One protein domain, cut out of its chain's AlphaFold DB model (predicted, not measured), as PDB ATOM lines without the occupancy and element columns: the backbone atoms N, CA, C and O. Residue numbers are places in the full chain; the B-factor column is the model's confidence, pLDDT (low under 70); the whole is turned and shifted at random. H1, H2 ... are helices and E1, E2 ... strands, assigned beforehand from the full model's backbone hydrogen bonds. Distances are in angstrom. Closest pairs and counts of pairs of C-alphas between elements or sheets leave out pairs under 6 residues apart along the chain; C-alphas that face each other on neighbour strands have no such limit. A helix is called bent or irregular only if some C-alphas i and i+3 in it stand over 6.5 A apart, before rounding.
ATOM      1  N   VAL A 241     -11.986 108.899 -24.361       98.75
ATOM      2  CA  VAL A 241     -12.225 109.068 -22.923       98.75
ATOM      3  C   VAL A 241     -13.704 108.817 -22.647       98.75
ATOM      4  O   VAL A 241     -14.566 109.524 -23.165       98.75
ATOM      5  N   GLY A 242     -14.022 107.808 -21.841       98.56
ATOM      6  CA  GLY A 242     -15.393 107.365 -21.591       98.56
ATOM      7  C   GLY A 242     -16.220 108.361 -20.777       98.56
ATOM      8  O   GLY A 242     -17.437 108.435 -20.950       98.56
ATOM      9  N   LYS A 243     -15.570 109.150 -19.913       98.56
ATOM     10  CA  LYS A 243     -16.215 110.158 -19.061       98.56
ATOM     11  C   LYS A 243     -15.679 111.561 -19.361       98.56
ATOM     12  O   LYS A 243     -15.720 112.011 -20.503       98.56
ATOM     13  N   ASN A 244     -15.244 112.282 -18.330       98.31
ATOM     14  CA  ASN A 244     -14.916 113.697 -18.406       98.31
ATOM     15  C   ASN A 244     -13.422 113.910 -18.648       98.31
ATOM     16  O   ASN A 244     -12.588 113.116 -18.217       98.31
ATOM     17  N   VAL A 245     -13.095 115.042 -19.256       97.81
ATOM     18  CA  VAL A 245     -11.727 115.556 -19.330       97.81
ATOM     19  C   VAL A 245     -11.659 116.856 -18.542       97.81
ATOM     20  O   VAL A 245     -12.495 117.741 -18.735       97.81
ATOM     21  N   VAL A 246     -10.687 116.977 -17.640       94.94
ATOM     22  CA  VAL A 246     -10.553 118.128 -16.739       94.94
ATOM     23  C   VAL A 246      -9.117 118.643 -16.734       94.94
ATOM     24  O   VAL A 246      -8.185 117.881 -16.500       94.94
ATOM     25  N   SER A 247      -8.958 119.952 -16.941       92.06
ATOM     26  CA  SER A 247      -7.699 120.686 -16.754       92.06
ATOM     27  C   SER A 247      -7.832 121.744 -15.658       92.06
ATOM     28  O   SER A 247      -8.723 122.602 -15.721       92.06
ATOM     29  N   LEU A 248      -6.944 121.702 -14.659       85.31
ATOM     30  CA  LEU A 248      -7.030 122.531 -13.448       85.31
ATOM     31  C   LEU A 248      -6.252 123.868 -13.523       85.31
ATOM     32  O   LEU A 248      -6.598 124.812 -12.816       85.31
ATOM     33  N   SER A 249      -5.260 124.021 -14.403       72.06
ATOM     34  CA  SER A 249      -4.362 125.191 -14.516       72.06
ATOM     35  C   SER A 249      -4.140 125.604 -15.983       72.06
ATOM     36  O   SER A 249      -3.035 125.596 -16.517       72.06
ATOM     37  N   GLY A 250      -5.214 125.998 -16.671       60.06
ATOM     38  CA  GLY A 250      -5.210 126.146 -18.135       60.06
ATOM     39  C   GLY A 250      -5.099 127.562 -18.726       60.06
ATOM     40  O   GLY A 250      -5.662 127.781 -19.796       60.06
ATOM     41  N   ILE A 251      -4.470 128.564 -18.086       65.56
ATOM     42  CA  ILE A 251      -4.450 129.932 -18.678       65.56
ATOM     43  C   ILE A 251      -3.692 129.955 -20.021       65.56
ATOM     44  O   ILE A 251      -4.134 130.609 -20.971       65.56
ATOM     45  N   TYR A 252      -2.571 129.237 -20.122       72.44
ATOM     46  CA  TYR A 252      -1.739 129.233 -21.329       72.44
ATOM     47  C   TYR A 252      -2.062 128.070 -22.268       72.44
ATOM     48  O   TYR A 252      -2.276 128.315 -23.460       72.44
ATOM     49  N   ASN A 253      -2.156 126.856 -21.732       82.94
ATOM     50  CA  ASN A 253      -2.378 125.638 -22.503       82.94
ATOM     51  C   ASN A 253      -3.845 125.198 -22.456       82.94
ATOM     52  O   ASN A 253      -4.549 125.490 -21.484       82.94
ATOM     53  N   PRO A 254      -4.330 124.514 -23.501       89.94
ATOM     54  CA  PRO A 254      -5.677 123.993 -23.515       89.94
ATOM     55  C   PRO A 254      -5.780 122.729 -22.662       89.94
ATOM     56  O   PRO A 254      -4.794 122.010 -22.495       89.94
ATOM     57  N   ALA A 255      -6.989 122.403 -22.204       94.25
ATOM     58  CA  ALA A 255      -7.255 121.079 -21.647       94.25
ATOM     59  C   ALA A 255      -7.042 119.986 -22.696       94.25
ATOM     60  O   ALA A 255      -6.462 118.949 -22.390       94.25
ATOM     61  N   VAL A 256      -7.476 120.240 -23.932       96.19
ATOM     62  CA  VAL A 256      -7.281 119.335 -25.059       96.19
ATOM     63  C   VAL A 256      -6.705 120.077 -26.254       96.19
ATOM     64  O   VAL A 256      -7.263 121.078 -26.705       96.19
ATOM     65  N   GLN A 257      -5.618 119.542 -26.797       94.12
ATOM     66  CA  GLN A 257      -5.066 119.909 -28.093       94.12
ATOM     67  C   GLN A 257      -5.227 118.729 -29.050       94.12
ATOM     68  O   GLN A 257      -4.807 117.618 -28.746       94.12
ATOM     69  N   VAL A 258      -5.817 118.965 -30.213       95.81
ATOM     70  CA  VAL A 258      -6.028 117.936 -31.232       95.81
ATOM     71  C   VAL A 258      -5.703 118.509 -32.602       95.81
ATOM     72  O   VAL A 258      -6.060 119.653 -32.883       95.81
ATOM     73  N   ASP A 259      -4.999 117.768 -33.449       93.38
ATOM     74  CA  ASP A 259      -4.864 118.167 -34.849       93.38
ATOM     75  C   ASP A 259      -6.029 117.672 -35.707       93.38
ATOM     76  O   ASP A 259      -6.770 116.760 -35.343       93.38
ATOM     77  N   SER A 260      -6.221 118.295 -36.865       93.75
ATOM     78  CA  SER A 260      -7.354 117.999 -37.727       93.75
ATOM     79  C   SER A 260      -7.234 116.662 -38.447       93.75
ATOM     80  O   SER A 260      -8.196 116.258 -39.090       93.75
ATOM     81  N   SER A 261      -6.104 115.959 -38.345       94.00
ATOM     82  CA  SER A 261      -5.937 114.593 -38.856       94.00
ATOM     83  C   SER A 261      -6.374 113.517 -37.859       94.00
ATOM     84  O   SER A 261      -6.637 112.387 -38.260       94.00
ATOM     85  N   SER A 262      -6.481 113.868 -36.579       96.69
ATOM     86  CA  SER A 262      -6.677 112.924 -35.481       96.69
ATOM     87  C   SER A 262      -8.144 112.760 -35.076       96.69
ATOM     88  O   SER A 262      -8.999 113.602 -35.363       96.69
ATOM     89  N   ASN A 263      -8.438 111.664 -34.374       98.19
ATOM     90  CA  ASN A 263      -9.756 111.371 -33.826       98.19
ATOM     91  C   ASN A 263      -9.775 111.528 -32.304       98.19
ATOM     92  O   ASN A 263      -8.899 111.037 -31.594       98.19
ATOM     93  N   LEU A 264     -10.811 112.183 -31.796       98.69
ATOM     94  CA  LEU A 264     -11.030 112.396 -30.374       98.69
ATOM     95  C   LEU A 264     -12.475 112.066 -30.022       98.69
ATOM     96  O   LEU A 264     -13.396 112.615 -30.624       98.69
ATOM     97  N   ILE A 265     -12.668 111.232 -29.005       98.69
ATOM     98  CA  ILE A 265     -13.980 110.900 -28.455       98.69
ATOM     99  C   ILE A 265     -13.965 111.179 -26.951       98.69
ATOM    100  O   ILE A 265     -13.141 110.631 -26.226       98.69
ATOM    101  N   ILE A 266     -14.890 112.009 -26.470       98.81
ATOM    102  CA  ILE A 266     -15.115 112.278 -25.046       98.81
ATOM    103  C   ILE A 266     -16.586 111.987 -24.737       98.81
ATOM    104  O   ILE A 266     -17.485 112.650 -25.257       98.81
ATOM    105  N   GLY A 267     -16.845 110.982 -23.902       98.50
ATOM    106  CA  GLY A 267     -18.195 110.549 -23.533       98.50
ATOM    107  C   GLY A 267     -18.917 111.494 -22.565       98.50
ATOM    108  O   GLY A 267     -20.145 111.469 -22.491       98.50
ATOM    109  N   GLY A 268     -18.178 112.339 -21.848       98.31
ATOM    110  CA  GLY A 268     -18.694 113.327 -20.902       98.31
ATOM    111  C   GLY A 268     -18.314 114.765 -21.253       98.31
ATOM    112  O   GLY A 268     -18.218 115.146 -22.422       98.31
ATOM    113  N   ASP A 269     -18.135 115.576 -20.214       98.38
ATOM    114  CA  ASP A 269     -17.831 117.000 -20.319       98.38
ATOM    115  C   ASP A 269     -16.327 117.260 -20.487       98.38
ATOM    116  O   ASP A 269     -15.480 116.553 -19.932       98.38
ATOM    117  N   LEU A 270     -16.001 118.337 -21.203       97.81
ATOM    118  CA  LEU A 270     -14.648 118.874 -21.332       97.81
ATOM    119  C   LEU A 270     -14.548 120.168 -20.525       97.81
ATOM    120  O   LEU A 270     -15.113 121.192 -20.908       97.81
ATOM    121  N   ASN A 271     -13.817 120.132 -19.414       95.31
ATOM    122  CA  ASN A 271     -13.743 121.221 -18.450       95.31
ATOM    123  C   ASN A 271     -12.342 121.825 -18.395       95.31
ATOM    124  O   ASN A 271     -11.356 121.132 -18.147       95.31
ATOM    125  N   ALA A 272     -12.265 123.141 -18.560       92.56
ATOM    126  CA  ALA A 272     -11.038 123.899 -18.381       92.56
ATOM    127  C   ALA A 272     -11.329 125.252 -17.746       92.56
ATOM    128  O   ALA A 272     -12.341 125.882 -18.039       92.56
ATOM    129  N   ASN A 273     -10.390 125.771 -16.961       86.75
ATOM    130  CA  ASN A 273     -10.537 127.118 -16.407       86.75
ATOM    131  C   ASN A 273     -10.526 128.216 -17.485       86.75
ATOM    132  O   ASN A 273     -11.187 129.243 -17.327       86.75
ATOM    133  N   TYR A 274      -9.801 128.023 -18.595       85.62
ATOM    134  CA  TYR A 274      -9.656 129.062 -19.620       85.62
ATOM    135  C   TYR A 274      -9.836 128.553 -21.057       85.62
ATOM    136  O   TYR A 274     -10.775 128.981 -21.731       85.62
ATOM    137  N   ARG A 275      -8.975 127.647 -21.534       88.56
ATOM    138  CA  ARG A 275      -9.005 127.104 -22.906       88.56
ATOM    139  C   ARG A 275      -9.370 125.620 -22.886       88.56
ATOM    140  O   ARG A 275      -8.521 124.813 -22.534       88.56
ATOM    141  N   PRO A 276     -10.600 125.222 -23.231       93.88
ATOM    142  CA  PRO A 276     -10.958 123.811 -23.198       93.88
ATOM    143  C   PRO A 276     -10.458 123.044 -24.421       93.88
ATOM    144  O   PRO A 276      -9.812 122.016 -24.244       93.88
ATOM    145  N   LEU A 277     -10.687 123.542 -25.642       94.75
ATOM    146  CA  LEU A 277     -10.338 122.813 -26.864       94.75
ATOM    147  C   LEU A 277      -9.540 123.670 -27.842       94.75
ATOM    148  O   LEU A 277      -9.993 124.740 -28.249       94.75
ATOM    149  N   TRP A 278      -8.387 123.159 -28.263       92.81
ATOM    150  CA  TRP A 278      -7.577 123.677 -29.360       92.81
ATOM    151  C   TRP A 278      -7.530 122.683 -30.508       92.81
ATOM    152  O   TRP A 278      -7.135 121.537 -30.318       92.81
ATOM    153  N   ILE A 279      -7.882 123.157 -31.699       93.31
ATOM    154  CA  ILE A 279      -7.822 122.389 -32.937       93.31
ATOM    155  C   ILE A 279      -6.717 122.970 -33.814       93.31
ATOM    156  O   ILE A 279      -6.769 124.152 -34.156       93.31
ATOM    157  N   MET A 280      -5.739 122.151 -34.186       90.00
ATOM    158  CA  MET A 280      -4.676 122.512 -35.125       90.00
ATOM    159  C   MET A 280      -5.021 121.986 -36.516       90.00
ATOM    160  O   MET A 280      -5.102 120.784 -36.715       90.00
ATOM    161  N   ILE A 281      -5.229 122.867 -37.488       88.31
ATOM    162  CA  ILE A 281      -5.428 122.470 -38.881       88.31
ATOM    163  C   ILE A 281      -4.075 122.041 -39.447       88.31
ATOM    164  O   ILE A 281      -3.153 122.858 -39.494       88.31
ATOM    165  N   THR A 282      -3.986 120.789 -39.883       86.00
ATOM    166  CA  THR A 282      -2.803 120.182 -40.503       86.00
ATOM    167  C   THR A 282      -3.123 119.712 -41.919       86.00
ATOM    168  O   THR A 282      -4.271 119.394 -42.236       86.00
ATOM    169  N   GLU A 283      -2.113 119.661 -42.786       83.00
ATOM    170  CA  GLU A 283      -2.278 119.200 -44.168       83.00
ATOM    171  C   GLU A 283      -2.854 117.776 -44.220       83.00
ATOM    172  O   GLU A 283      -2.442 116.893 -43.469       83.00
ATOM    173  N   GLY A 284      -3.844 117.563 -45.089       83.19
ATOM    174  CA  GLY A 284      -4.511 116.268 -45.245       83.19
ATOM    175  C   GLY A 284      -5.450 115.877 -44.098       83.19
ATOM    176  O   GLY A 284      -5.984 114.771 -44.123       83.19
ATOM    177  N   GLY A 285      -5.672 116.755 -43.113       85.19
ATOM    178  CA  GLY A 285      -6.539 116.465 -41.974       85.19
ATOM    179  C   GLY A 285      -8.003 116.256 -42.368       85.19
ATOM    180  O   GLY A 285      -8.542 116.959 -43.211       85.19
ATOM    181  N   ASN A 286      -8.670 115.273 -41.780       88.44
ATOM    182  CA  ASN A 286     -10.105 115.015 -41.958       88.44
ATOM    183  C   ASN A 286     -10.693 114.199 -40.791       88.44
ATOM    184  O   ASN A 286     -11.692 113.490 -40.944       88.44
ATOM    185  N   GLY A 287     -10.045 114.290 -39.633       95.69
ATOM    186  CA  GLY A 287     -10.376 113.578 -38.415       95.69
ATOM    187  C   GLY A 287     -11.695 114.027 -37.795       95.69
ATOM    188  O   GLY A 287     -12.406 114.919 -38.283       95.69
ATOM    189  N   THR A 288     -12.051 113.368 -36.701       97.62
ATOM    190  CA  THR A 288     -13.343 113.551 -36.040       97.62
ATOM    191  C   THR A 288     -13.165 113.896 -34.573       97.62
ATOM    192  O   THR A 288     -12.414 113.252 -33.856       97.62
ATOM    193  N   ILE A 289     -13.876 114.921 -34.115       98.56
ATOM    194  CA  ILE A 289     -13.891 115.339 -32.715       98.56
ATOM    195  C   ILE A 289     -15.323 115.194 -32.222       98.56
ATOM    196  O   ILE A 289     -16.222 115.889 -32.696       98.56
ATOM    197  N   ASP A 290     -15.539 114.273 -31.297       98.25
ATOM    198  CA  ASP A 290     -16.848 113.879 -30.798       98.25
ATOM    199  C   ASP A 290     -16.899 114.037 -29.274       98.25
ATOM    200  O   ASP A 290     -16.346 113.234 -28.529       98.25
ATOM    201  N   ILE A 291     -17.548 115.102 -28.807       98.50
ATOM    202  CA  ILE A 291     -17.695 115.428 -27.386       98.50
ATOM    203  C   ILE A 291     -19.176 115.315 -27.027       98.50
ATOM    204  O   ILE A 291     -19.984 116.196 -27.319       98.50
ATOM    205  N   LYS A 292     -19.564 114.212 -26.388       97.44
ATOM    206  CA  LYS A 292     -20.970 113.938 -26.048       97.44
ATOM    207  C   LYS A 292     -21.518 114.874 -24.967       97.44
ATOM    208  O   LYS A 292     -22.738 115.015 -24.859       97.44
ATOM    209  N   GLY A 293     -20.647 115.504 -24.180       97.44
ATOM    210  CA  GLY A 293     -21.003 116.477 -23.152       97.44
ATOM    211  C   GLY A 293     -20.763 117.934 -23.547       97.44
ATOM    212  O   GLY A 293     -20.752 118.325 -24.719       97.44
ATOM    213  N   THR A 294     -20.627 118.762 -22.520       97.12
ATOM    214  CA  THR A 294     -20.473 120.212 -22.618       97.12
ATOM    215  C   THR A 294     -19.002 120.602 -22.595       97.12
ATOM    216  O   THR A 294     -18.232 120.131 -21.761       97.12
ATOM    217  N   ILE A 295     -18.619 121.519 -23.480       96.88
ATOM    218  CA  ILE A 295     -17.336 122.219 -23.423       96.88
ATOM    219  C   ILE A 295     -17.491 123.415 -22.478       96.88
ATOM    220  O   ILE A 295     -18.212 124.358 -22.804       96.88
ATOM    221  N   ASN A 296     -16.813 123.389 -21.333       94.56
ATOM    222  CA  ASN A 296     -16.838 124.442 -20.321       94.56
ATOM    223  C   ASN A 296     -15.479 125.148 -20.229       94.56
ATOM    224  O   ASN A 296     -14.446 124.504 -20.035       94.56
ATOM    225  N   GLY A 297     -15.486 126.481 -20.304       90.75
ATOM    226  CA  GLY A 297     -14.303 127.289 -20.017       90.75
ATOM    227  C   GLY A 297     -14.500 128.785 -20.219       90.75
ATOM    228  O   GLY A 297     -15.595 129.260 -20.513       90.75
ATOM    229  N   ASN A 298     -13.440 129.577 -20.045       88.06
ATOM    230  CA  ASN A 298     -13.526 131.007 -20.350       88.06
ATOM    231  C   ASN A 298     -13.674 131.260 -21.859       88.06
ATOM    232  O   ASN A 298     -14.372 132.178 -22.270       88.06
ATOM    233  N   THR A 299     -13.045 130.429 -22.685       88.44
ATOM    234  CA  THR A 299     -13.245 130.369 -24.139       88.44
ATOM    235  C   THR A 299     -13.885 129.030 -24.508       88.44
ATOM    236  O   THR A 299     -13.886 128.122 -23.679       88.44
ATOM    237  N   GLY A 300     -14.463 128.897 -25.704       90.62
ATOM    238  CA  GLY A 300     -14.911 127.593 -26.213       90.62
ATOM    239  C   GLY A 300     -13.832 126.922 -27.066       90.62
ATOM    240  O   GLY A 300     -12.805 126.502 -26.538       90.62
ATOM    241  N   ILE A 301     -14.041 126.813 -28.378       92.44
ATOM    242  CA  ILE A 301     -13.107 126.116 -29.284       92.44
ATOM    243  C   ILE A 301     -12.170 127.122 -29.948       92.44
ATOM    244  O   ILE A 301     -12.616 128.095 -30.553       92.44
ATOM    245  N   GLN A 302     -10.864 126.892 -29.871       89.06
ATOM    246  CA  GLN A 302      -9.891 127.689 -30.612       89.06
ATOM    247  C   GLN A 302      -9.421 126.928 -31.839       89.06
ATOM    248  O   GLN A 302      -9.058 125.756 -31.746       89.06
ATOM    249  N   LEU A 303      -9.409 127.615 -32.975       87.75
ATOM    250  CA  LEU A 303      -8.910 127.075 -34.229       87.75
ATOM    251  C   LEU A 303      -7.558 127.720 -34.517       87.75
ATOM    252  O   LEU A 303      -7.441 128.948 -34.543       87.75
ATOM    253  N   ARG A 304      -6.542 126.884 -34.702       82.81
ATOM    254  CA  ARG A 304      -5.188 127.273 -35.078       82.81
ATOM    255  C   ARG A 304      -4.812 126.611 -36.382       82.81
ATOM    256  O   ARG A 304      -5.241 125.503 -36.663       82.81
ATOM    257  N   GLN A 305      -3.968 127.276 -37.144       73.31
ATOM    258  CA  GLN A 305      -3.304 126.678 -38.289       73.31
ATOM    259  C   GLN A 305      -1.884 126.303 -37.868       73.31
ATOM    260  O   GLN A 305      -1.154 127.190 -37.410       73.31
ATOM    261  N   ASP A 306      -1.509 125.028 -37.999       62.81
ATOM    262  CA  ASP A 306      -0.106 124.632 -37.912       62.81
ATOM    263  C   ASP A 306       0.490 124.683 -39.324       62.81
ATOM    264  O   ASP A 306       0.001 124.053 -40.259       62.81
ATOM    265  N   LEU A 307       1.479 125.551 -39.514       53.22
ATOM    266  CA  LEU A 307       1.992 125.969 -40.825       53.22
ATOM    267  C   LEU A 307       3.280 125.220 -41.212       53.22
ATOM    268  O   LEU A 307       4.024 125.685 -42.076       53.22
ATOM    269  N   TYR A 308       3.568 124.069 -40.597       41.84
ATOM    270  CA  TYR A 308       4.690 123.208 -40.989       41.84
ATOM    271  C   TYR A 308       4.403 122.515 -42.333       41.84
ATOM    272  O   TYR A 308       4.013 121.357 -42.382       41.84
ATOM    273  N   GLY A 309       4.586 123.242 -43.439       42.31
ATOM    274  CA  GLY A 309       4.478 122.693 -44.798       42.31
ATOM    275  C   GLY A 309       4.134 123.725 -45.871       42.31
ATOM    276  O   GLY A 309       4.557 123.596 -47.020       42.31
ATOM    277  N   LEU A 310       3.457 124.815 -45.498       44.53
ATOM    278  CA  LEU A 310       3.245 125.944 -46.400       44.53
ATOM    279  C   LEU A 310       4.526 126.783 -46.407       44.53
ATOM    280  O   LEU A 310       4.866 127.439 -45.425       44.53
ATOM    281  N   ASN A 311       5.279 126.695 -47.505       37.72
ATOM    282  CA  ASN A 311       6.503 127.453 -47.762       37.72
ATOM    283  C   ASN A 311       6.256 128.958 -47.641       37.72
ATOM    284  O   ASN A 311       6.007 129.587 -48.665       37.72
ATOM    285  N   ASN A 312       6.323 129.516 -46.428       38.66
ATOM    286  CA  ASN A 312       6.732 130.884 -46.121       38.66
ATOM    287  C   ASN A 312       6.428 131.212 -44.644       38.66
ATOM    288  O   ASN A 312       5.285 131.181 -44.200       38.66
ATOM    289  N   GLY A 313       7.466 131.518 -43.859       42.31
ATOM    290  CA  GLY A 313       7.349 131.840 -42.434       42.31
ATOM    291  C   GLY A 313       6.721 133.209 -42.151       42.31
ATOM    292  O   GLY A 313       7.160 134.201 -42.706       42.31
ATOM    293  N   MET A 314       5.771 133.260 -41.211       43.31
ATOM    294  CA  MET A 314       5.061 134.465 -40.745       43.31
ATOM    295  C   MET A 314       4.274 135.206 -41.833       43.31
ATOM    296  O   MET A 314       4.770 136.174 -42.404       43.31
ATOM    297  N   TYR A 315       3.016 134.821 -42.066       55.47
ATOM    298  CA  TYR A 315       2.159 135.575 -42.981       55.47
ATOM    299  C   TYR A 315       0.776 135.854 -42.406       55.47
ATOM    300  O   TYR A 315       0.104 135.000 -41.834       55.47
ATOM    301  N   ASP A 316       0.433 137.125 -42.554       57.34
ATOM    302  CA  ASP A 316      -0.829 137.787 -42.288       57.34
ATOM    303  C   ASP A 316      -2.016 137.000 -42.869       57.34
ATOM    304  O   ASP A 316      -2.003 136.639 -44.048       57.34
ATOM    305  N   ARG A 317      -3.067 136.762 -42.073       63.22
ATOM    306  CA  ARG A 317      -4.319 136.117 -42.520       63.22
ATOM    307  C   ARG A 317      -4.957 136.792 -43.740       63.22
ATOM    308  O   ARG A 317      -5.777 136.169 -44.412       63.22
ATOM    309  N   GLU A 318      -4.610 138.053 -44.011       62.97
ATOM    310  CA  GLU A 318      -5.074 138.822 -45.171       62.97
ATOM    311  C   GLU A 318      -4.338 138.467 -46.479       62.97
ATOM    312  O   GLU A 318      -4.800 138.841 -47.556       62.97
ATOM    313  N   ALA A 319      -3.236 137.710 -46.415       68.62
ATOM    314  CA  ALA A 319      -2.420 137.322 -47.570       68.62
ATOM    315  C   ALA A 319      -2.719 135.913 -48.127       68.62
ATOM    316  O   ALA A 319      -2.105 135.518 -49.118       68.62
ATOM    317  N   LEU A 320      -3.638 135.152 -47.516       76.44
ATOM    318  CA  LEU A 320      -4.012 133.809 -47.984       76.44
ATOM    319  C   LEU A 320      -4.758 133.877 -49.322       76.44
ATOM    320  O   LEU A 320      -5.750 134.604 -49.453       76.44
ATOM    321  N   THR A 321      -4.317 133.086 -50.303       84.25
ATOM    322  CA  THR A 321      -5.011 132.964 -51.591       84.25
ATOM    323  C   THR A 321      -6.322 132.188 -51.435       84.25
ATOM    324  O   THR A 321      -6.531 131.473 -50.454       84.25
ATOM    325  N   ASP A 322      -7.228 132.291 -52.409       85.81
ATOM    326  CA  ASP A 322      -8.475 131.515 -52.378       85.81
ATOM    327  C   ASP A 322      -8.230 129.998 -52.467       85.81
ATOM    328  O   ASP A 322      -9.019 129.221 -51.927       85.81
ATOM    329  N   GLU A 323      -7.130 129.575 -53.097       86.75
ATOM    330  CA  GLU A 323      -6.693 128.175 -53.129       86.75
ATOM    331  C   GLU A 323      -6.239 127.708 -51.738       86.75
ATOM    332  O   GLU A 323      -6.714 126.680 -51.256       86.75
ATOM    333  N   ASP A 324      -5.424 128.507 -51.036       83.44
ATOM    334  CA  ASP A 324      -4.993 128.196 -49.665       83.44
ATOM    335  C   ASP A 324      -6.191 128.050 -48.721       83.44
ATOM    336  O   ASP A 324      -6.264 127.115 -47.923       83.44
ATOM    337  N   LYS A 325      -7.173 128.952 -48.832       85.56
ATOM    338  CA  LYS A 325      -8.402 128.890 -48.031       85.56
ATOM    339  C   LYS A 325      -9.205 127.623 -48.317       85.56
ATOM    340  O   LYS A 325      -9.697 127.005 -47.376       85.56
ATOM    341  N   GLN A 326      -9.347 127.232 -49.586       88.81
ATOM    342  CA  GLN A 326     -10.057 126.003 -49.962       88.81
ATOM    343  C   GLN A 326      -9.353 124.756 -49.428       88.81
ATOM    344  O   GLN A 326     -10.025 123.865 -48.911       88.81
ATOM    345  N   ASN A 327      -8.021 124.726 -49.477       86.62
ATOM    346  CA  ASN A 327      -7.232 123.641 -48.896       86.62
ATOM    347  C   ASN A 327      -7.437 123.564 -47.378       86.62
ATOM    348  O   ASN A 327      -7.754 122.501 -46.854       86.62
ATOM    349  N   LEU A 328      -7.368 124.695 -46.670       86.94
ATOM    350  CA  LEU A 328      -7.621 124.737 -45.227       86.94
ATOM    351  C   LEU A 328      -9.037 124.291 -44.859       86.94
ATOM    352  O   LEU A 328      -9.208 123.563 -43.887       86.94
ATOM    353  N   ILE A 329     -10.045 124.693 -45.639       90.38
ATOM    354  CA  ILE A 329     -11.431 124.241 -45.462       90.38
ATOM    355  C   ILE A 329     -11.541 122.726 -45.651       90.38
ATOM    356  O   ILE A 329     -12.224 122.067 -44.868       90.38
ATOM    357  N   ALA A 330     -10.866 122.171 -46.661       91.00
ATOM    358  CA  ALA A 330     -10.833 120.732 -46.902       91.00
ATOM    359  C   ALA A 330     -10.144 119.961 -45.764       91.00
ATOM    360  O   ALA A 330     -10.440 118.782 -45.582       91.00
ATOM    361  N   PHE A 331      -9.278 120.632 -44.997       91.56
ATOM    362  CA  PHE A 331      -8.564 120.056 -43.860       91.56
ATOM    363  C   PHE A 331      -9.263 120.219 -42.506       91.56
ATOM    364  O   PHE A 331      -8.705 119.836 -41.474       91.56
ATOM    365  N   LEU A 332     -10.456 120.820 -42.469       92.44
ATOM    366  CA  LEU A 332     -11.201 120.991 -41.224       92.44
ATOM    367  C   LEU A 332     -11.727 119.640 -40.713       92.44
ATOM    368  O   LEU A 332     -12.302 118.870 -41.486       92.44
ATOM    369  N   PRO A 333     -11.618 119.364 -39.402       95.12
ATOM    370  CA  PRO A 333     -12.176 118.151 -38.836       95.12
ATOM    371  C   PRO A 333     -13.698 118.261 -38.716       95.12
ATOM    372  O   PRO A 333     -14.271 119.353 -38.613       95.12
ATOM    373  N   ARG A 334     -14.373 117.112 -38.637       95.50
ATOM    374  CA  ARG A 334     -15.791 117.079 -38.261       95.50
ATOM    375  C   ARG A 334     -15.915 117.190 -36.747       95.50
ATOM    376  O   ARG A 334     -15.470 116.296 -36.034       95.50
ATOM    377  N   VAL A 335     -16.591 118.234 -36.271       96.94
ATOM    378  CA  VAL A 335     -16.843 118.449 -34.840       96.94
ATOM    379  C   VAL A 335     -18.302 118.161 -34.505       96.94
ATOM    380  O   VAL A 335     -19.210 118.745 -35.101       96.94
ATOM    381  N   ASN A 336     -18.506 117.281 -33.529       97.12
ATOM    382  CA  ASN A 336     -19.779 117.016 -32.884       97.12
ATOM    383  C   ASN A 336     -19.649 117.334 -31.389       97.12
ATOM    384  O   ASN A 336     -18.749 116.823 -30.729       97.12
ATOM    385  N   VAL A 337     -20.538 118.161 -30.846       97.44
ATOM    386  CA  VAL A 337     -20.523 118.557 -29.428       97.44
ATOM    387  C   VAL A 337     -21.945 118.653 -28.887       97.44
ATOM    388  O   VAL A 337     -22.844 118.985 -29.643       97.44
ATOM    389  N   TYR A 338     -22.233 118.393 -27.613       96.38
ATOM    390  CA  TYR A 338     -23.591 118.670 -27.111       96.38
ATOM    391  C   TYR A 338     -23.826 120.167 -26.873       96.38
ATOM    392  O   TYR A 338     -24.804 120.739 -27.367       96.38
ATOM    393  N   ALA A 339     -22.918 120.825 -26.157       94.88
ATOM    394  CA  ALA A 339     -23.021 122.248 -25.864       94.88
ATOM    395  C   ALA A 339     -21.647 122.907 -25.707       94.88
ATOM    396  O   ALA A 339     -20.669 122.261 -25.339       94.88
ATOM    397  N   ILE A 340     -21.592 124.216 -25.950       94.50
ATOM    398  CA  ILE A 340     -20.411 125.044 -25.707       94.50
ATOM    399  C   ILE A 340     -20.804 126.167 -24.746       94.50
ATOM    400  O   ILE A 340     -21.517 127.118 -25.091       94.50
ATOM    401  N   ASN A 341     -20.312 126.055 -23.520       92.50
ATOM    402  CA  ASN A 341     -20.552 126.985 -22.435       92.50
ATOM    403  C   ASN A 341     -19.279 127.787 -22.132       92.50
ATOM    404  O   ASN A 341     -18.483 127.438 -21.259       92.50
ATOM    405  N   SER A 342     -19.084 128.870 -22.890       87.38
ATOM    406  CA  SER A 342     -18.019 129.848 -22.652       87.38
ATOM    407  C   SER A 342     -18.526 131.121 -21.968       87.38
ATOM    408  O   SER A 342     -19.549 131.682 -22.388       87.38
ATOM    409  N   ASN A 343     -17.770 131.621 -20.983       79.81
ATOM    410  CA  ASN A 343     -18.007 132.935 -20.362       79.81
ATOM    411  C   ASN A 343     -17.556 134.105 -21.257       79.81
ATOM    412  O   ASN A 343     -18.134 135.189 -21.208       79.81
ATOM    413  N   GLY A 344     -16.527 133.885 -22.074       77.81
ATOM    414  CA  GLY A 344     -16.012 134.808 -23.079       77.81
ATOM    415  C   GLY A 344     -16.348 134.352 -24.497       77.81
ATOM    416  O   GLY A 344     -17.422 133.798 -24.757       77.81
ATOM    417  N   GLU A 345     -15.420 134.577 -25.429       80.31
ATOM    418  CA  GLU A 345     -15.590 134.192 -26.830       80.31
ATOM    419  C   GLU A 345     -15.787 132.681 -26.973       80.31
ATOM    420  O   GLU A 345     -14.983 131.861 -26.521       80.31
ATOM    421  N   LEU A 346     -16.892 132.322 -27.623       77.31
ATOM    422  CA  LEU A 346     -17.256 130.939 -27.900       77.31
ATOM    423  C   LEU A 346     -16.205 130.246 -28.755       77.31
ATOM    424  O   LEU A 346     -15.944 129.057 -28.603       77.31
ATOM    425  N   LEU A 347     -15.639 130.998 -29.685       73.44
ATOM    426  CA  LEU A 347     -14.748 130.489 -30.692       73.44
ATOM    427  C   LEU A 347     -13.689 131.559 -30.948       73.44
ATOM    428  O   LEU A 347     -14.036 132.693 -31.279       73.44
ATOM    429  N   VAL A 348     -12.421 131.212 -30.727       73.12
ATOM    430  CA  VAL A 348     -11.295 132.156 -30.803       73.12
ATOM    431  C   VAL A 348     -10.401 131.742 -31.971       73.12
ATOM    432  O   VAL A 348      -9.652 130.768 -31.834       73.12
ATOM    433  N   PRO A 349     -10.470 132.416 -33.132       64.88
ATOM    434  CA  PRO A 349      -9.519 132.163 -34.204       64.88
ATOM    435  C   PRO A 349      -8.137 132.676 -33.783       64.88
ATOM    436  O   PRO A 349      -8.023 133.774 -33.230       64.88
ATOM    437  N   SER A 350      -7.070 131.917 -34.048       66.62
ATOM    438  CA  SER A 350      -5.732 132.511 -33.991       66.62
ATOM    439  C   SER A 350      -5.574 133.575 -35.073       66.62
ATOM    440  O   SER A 350      -6.257 133.554 -36.096       66.62
ATOM    441  N   GLU A 351      -4.622 134.489 -34.876       63.16
ATOM    442  CA  GLU A 351      -4.287 135.535 -35.854       63.16
ATOM    443  C   GLU A 351      -3.934 134.975 -37.244       63.16
ATOM    444  O   GLU A 351      -4.027 135.699 -38.230       63.16
ATOM    445  N   SER A 352      -3.586 133.687 -37.323       66.56
ATOM    446  CA  SER A 352      -3.251 132.960 -38.546       66.56
ATOM    447  C   SER A 352      -4.440 132.370 -39.317       66.56
ATOM    448  O   SER A 352      -4.249 131.958 -40.453       66.56
ATOM    449  N   VAL A 353      -5.663 132.331 -38.769       76.06
ATOM    450  CA  VAL A 353      -6.827 131.758 -39.479       76.06
ATOM    451  C   VAL A 353      -7.646 132.864 -40.152       76.06
ATOM    452  O   VAL A 353      -8.070 133.829 -39.509       76.06
ATOM    453  N   SER A 354      -7.884 132.731 -41.463       80.19
ATOM    454  CA  SER A 354      -8.681 133.699 -42.229       80.19
ATOM    455  C   SER A 354     -10.163 133.669 -41.858       80.19
ATOM    456  O   SER A 354     -10.685 132.689 -41.317       80.19
ATOM    457  N   LYS A 355     -10.859 134.762 -42.195       82.25
ATOM    458  CA  LYS A 355     -12.284 134.901 -41.903       82.25
ATOM    459  C   LYS A 355     -13.146 133.820 -42.554       82.25
ATOM    460  O   LYS A 355     -13.970 133.197 -41.892       82.25
ATOM    461  N   ASP A 356     -12.883 133.569 -43.826       85.62
ATOM    462  CA  ASP A 356     -13.648 132.628 -44.639       85.62
ATOM    463  C   ASP A 356     -13.542 131.194 -44.088       85.62
ATOM    464  O   ASP A 356     -14.538 130.476 -44.007       85.62
ATOM    465  N   VAL A 357     -12.348 130.791 -43.633       86.50
ATOM    466  CA  VAL A 357     -12.110 129.455 -43.065       86.50
ATOM    467  C   VAL A 357     -12.850 129.289 -41.736       86.50
ATOM    468  O   VAL A 357     -13.524 128.275 -41.535       86.50
ATOM    469  N   TYR A 358     -12.779 130.278 -40.832       83.88
ATOM    470  CA  TYR A 358     -13.461 130.151 -39.540       83.88
ATOM    471  C   TYR A 358     -14.990 130.161 -39.693       83.88
ATOM    472  O   TYR A 358     -15.671 129.439 -38.967       83.88
ATOM    473  N   GLU A 359     -15.556 130.942 -40.622       87.25
ATOM    474  CA  GLU A 359     -17.010 130.973 -40.841       87.25
ATOM    475  C   GLU A 359     -17.524 129.626 -41.362       87.25
ATOM    476  O   GLU A 359     -18.569 129.137 -40.919       87.25
ATOM    477  N   VAL A 360     -16.768 128.983 -42.259       91.00
ATOM    478  CA  VAL A 360     -17.078 127.625 -42.722       91.00
ATOM    479  C   VAL A 360     -16.998 126.628 -41.571       91.00
ATOM    480  O   VAL A 360     -17.897 125.800 -41.434       91.00
ATOM    481  N   PHE A 361     -15.980 126.721 -40.712       90.56
ATOM    482  CA  PHE A 361     -15.889 125.875 -39.523       90.56
ATOM    483  C   PHE A 361     -17.121 126.047 -38.616       90.56
ATOM    484  O   PHE A 361     -17.763 125.058 -38.267       90.56
ATOM    485  N   TYR A 362     -17.529 127.285 -38.316       86.00
ATOM    486  CA  TYR A 362     -18.670 127.580 -37.430       86.00
ATOM    487  C   TYR A 362     -19.985 126.993 -37.927       86.00
ATOM    488  O   TYR A 362     -20.748 126.420 -37.149       86.00
ATOM    489  N   ASN A 363     -20.236 127.109 -39.228       89.25
ATOM    490  CA  ASN A 363     -21.455 126.592 -39.840       89.25
ATOM    491  C   ASN A 363     -21.488 125.058 -39.908       89.25
ATOM    492  O   ASN A 363     -22.556 124.486 -40.127       89.25
ATOM    493  N   ASN A 364     -20.345 124.394 -39.714       91.06
ATOM    494  CA  ASN A 364     -20.209 122.942 -39.780       91.06
ATOM    495  C   ASN A 364     -20.073 122.252 -38.415       91.06
ATOM    496  O   ASN A 364     -20.028 121.022 -38.384       91.06
ATOM    497  N   ILE A 365     -20.075 122.993 -37.299       93.81
ATOM    498  CA  ILE A 365     -20.171 122.384 -35.965       93.81
ATOM    499  C   ILE A 365     -21.551 121.741 -35.815       93.81
ATOM    500  O   ILE A 365     -22.584 122.400 -35.959       93.81
TER     501      ILE A 365
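This is residues 241 to 365 of the 598 residues of an uncharacterized protein of Butyrivibrio sp. Su6 (UniProt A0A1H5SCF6). The chain winds in stacked turns as a short three-sided solenoid, its strands laid parallel from turn to turn: E1 and E2, then E3, E4 and E5, then E6 and E7, then E8 and E9. E1, E3, E4 and the bent strands E6 and E8 make two of the walls, E2, E5, E7 and E9 the third; H2 packs at the last-turn end, over E9, while H1 and residues 306 to 321 lie at one end of the longest axis. The 125 printed residues hold nine named strands and two named helices, in the order E1 to E7, H1, E8, E9, H2; the class is mixed, helices and strands. One sheet is branched, its neighbours parallel; the other runs E2, E5, E7, E9, all parallel. The whole is compact, with a radius of gyration of the C-alphas of 14.2 A, and elongated, with spans of 40 by 25 by 24 A.

E1, residues 245 to 247, begins at C-alpha (-11.727, 115.556, -19.330). E2 is residues 256 to 259, E3 263 to 266, E4 270 to 272 and E5 277 to 281. E6, residues 288 to 297, is 21.1 A long and bends by 90 degrees at residue 293. E7 is residues 301 to 305; H1 is residues 322 to 330, 12.3 A long. E8, residues 334 to 342, is 20.3 A long and bends by 81 degrees at residue 338. E9 is residues 347 to 349. H2, residues 355 to 364, is 14.5 A long and ends at C-alpha (-20.209, 122.942, -39.780).

E1 and E4 are parallel, with N 271 and O 245 2.8 A apart. E3 and E4 lie on one side of E6, with N 290 to O 264 and N 296 to O 270 both 2.8 A; E8 is on the other side, with N 289 to O 334 2.8 A. This branched sheet is twisted. In the other sheet the neighbour strands are parallel, with backbone pairs within hydrogen-bond range: N 278 and O 256, 2.8 A, between E2 and E5; N 302 and O 277, 2.8 A, between E5 and E7; and N 348 and O 301, 3.1 A, between E7 and E9. The sheets form a sandwich, two sheets face to face, their best planes 42 degrees apart. H2 is on the second sheet, at a height of 10.3 A, and only grazes the branched one with residues 361 to 364. H1 and H2 touch at a shallow tilt of 26 degrees, the same way; their closest C-alphas, Ile 329 and Val 357, are 5.8 A apart. In both helices every O i to N i+4 pair is within hydrogen-bond range.

The C-alphas farthest apart, of Lys 243 and Ala 319, are 41.7 A apart. The printed part has no cut. The link from E7 to H1, 16 residues, is long. The mean pLDDT of the printed part is 84.6; residues 250 to 251, 306 to 319 and 349 to 352 are under 70.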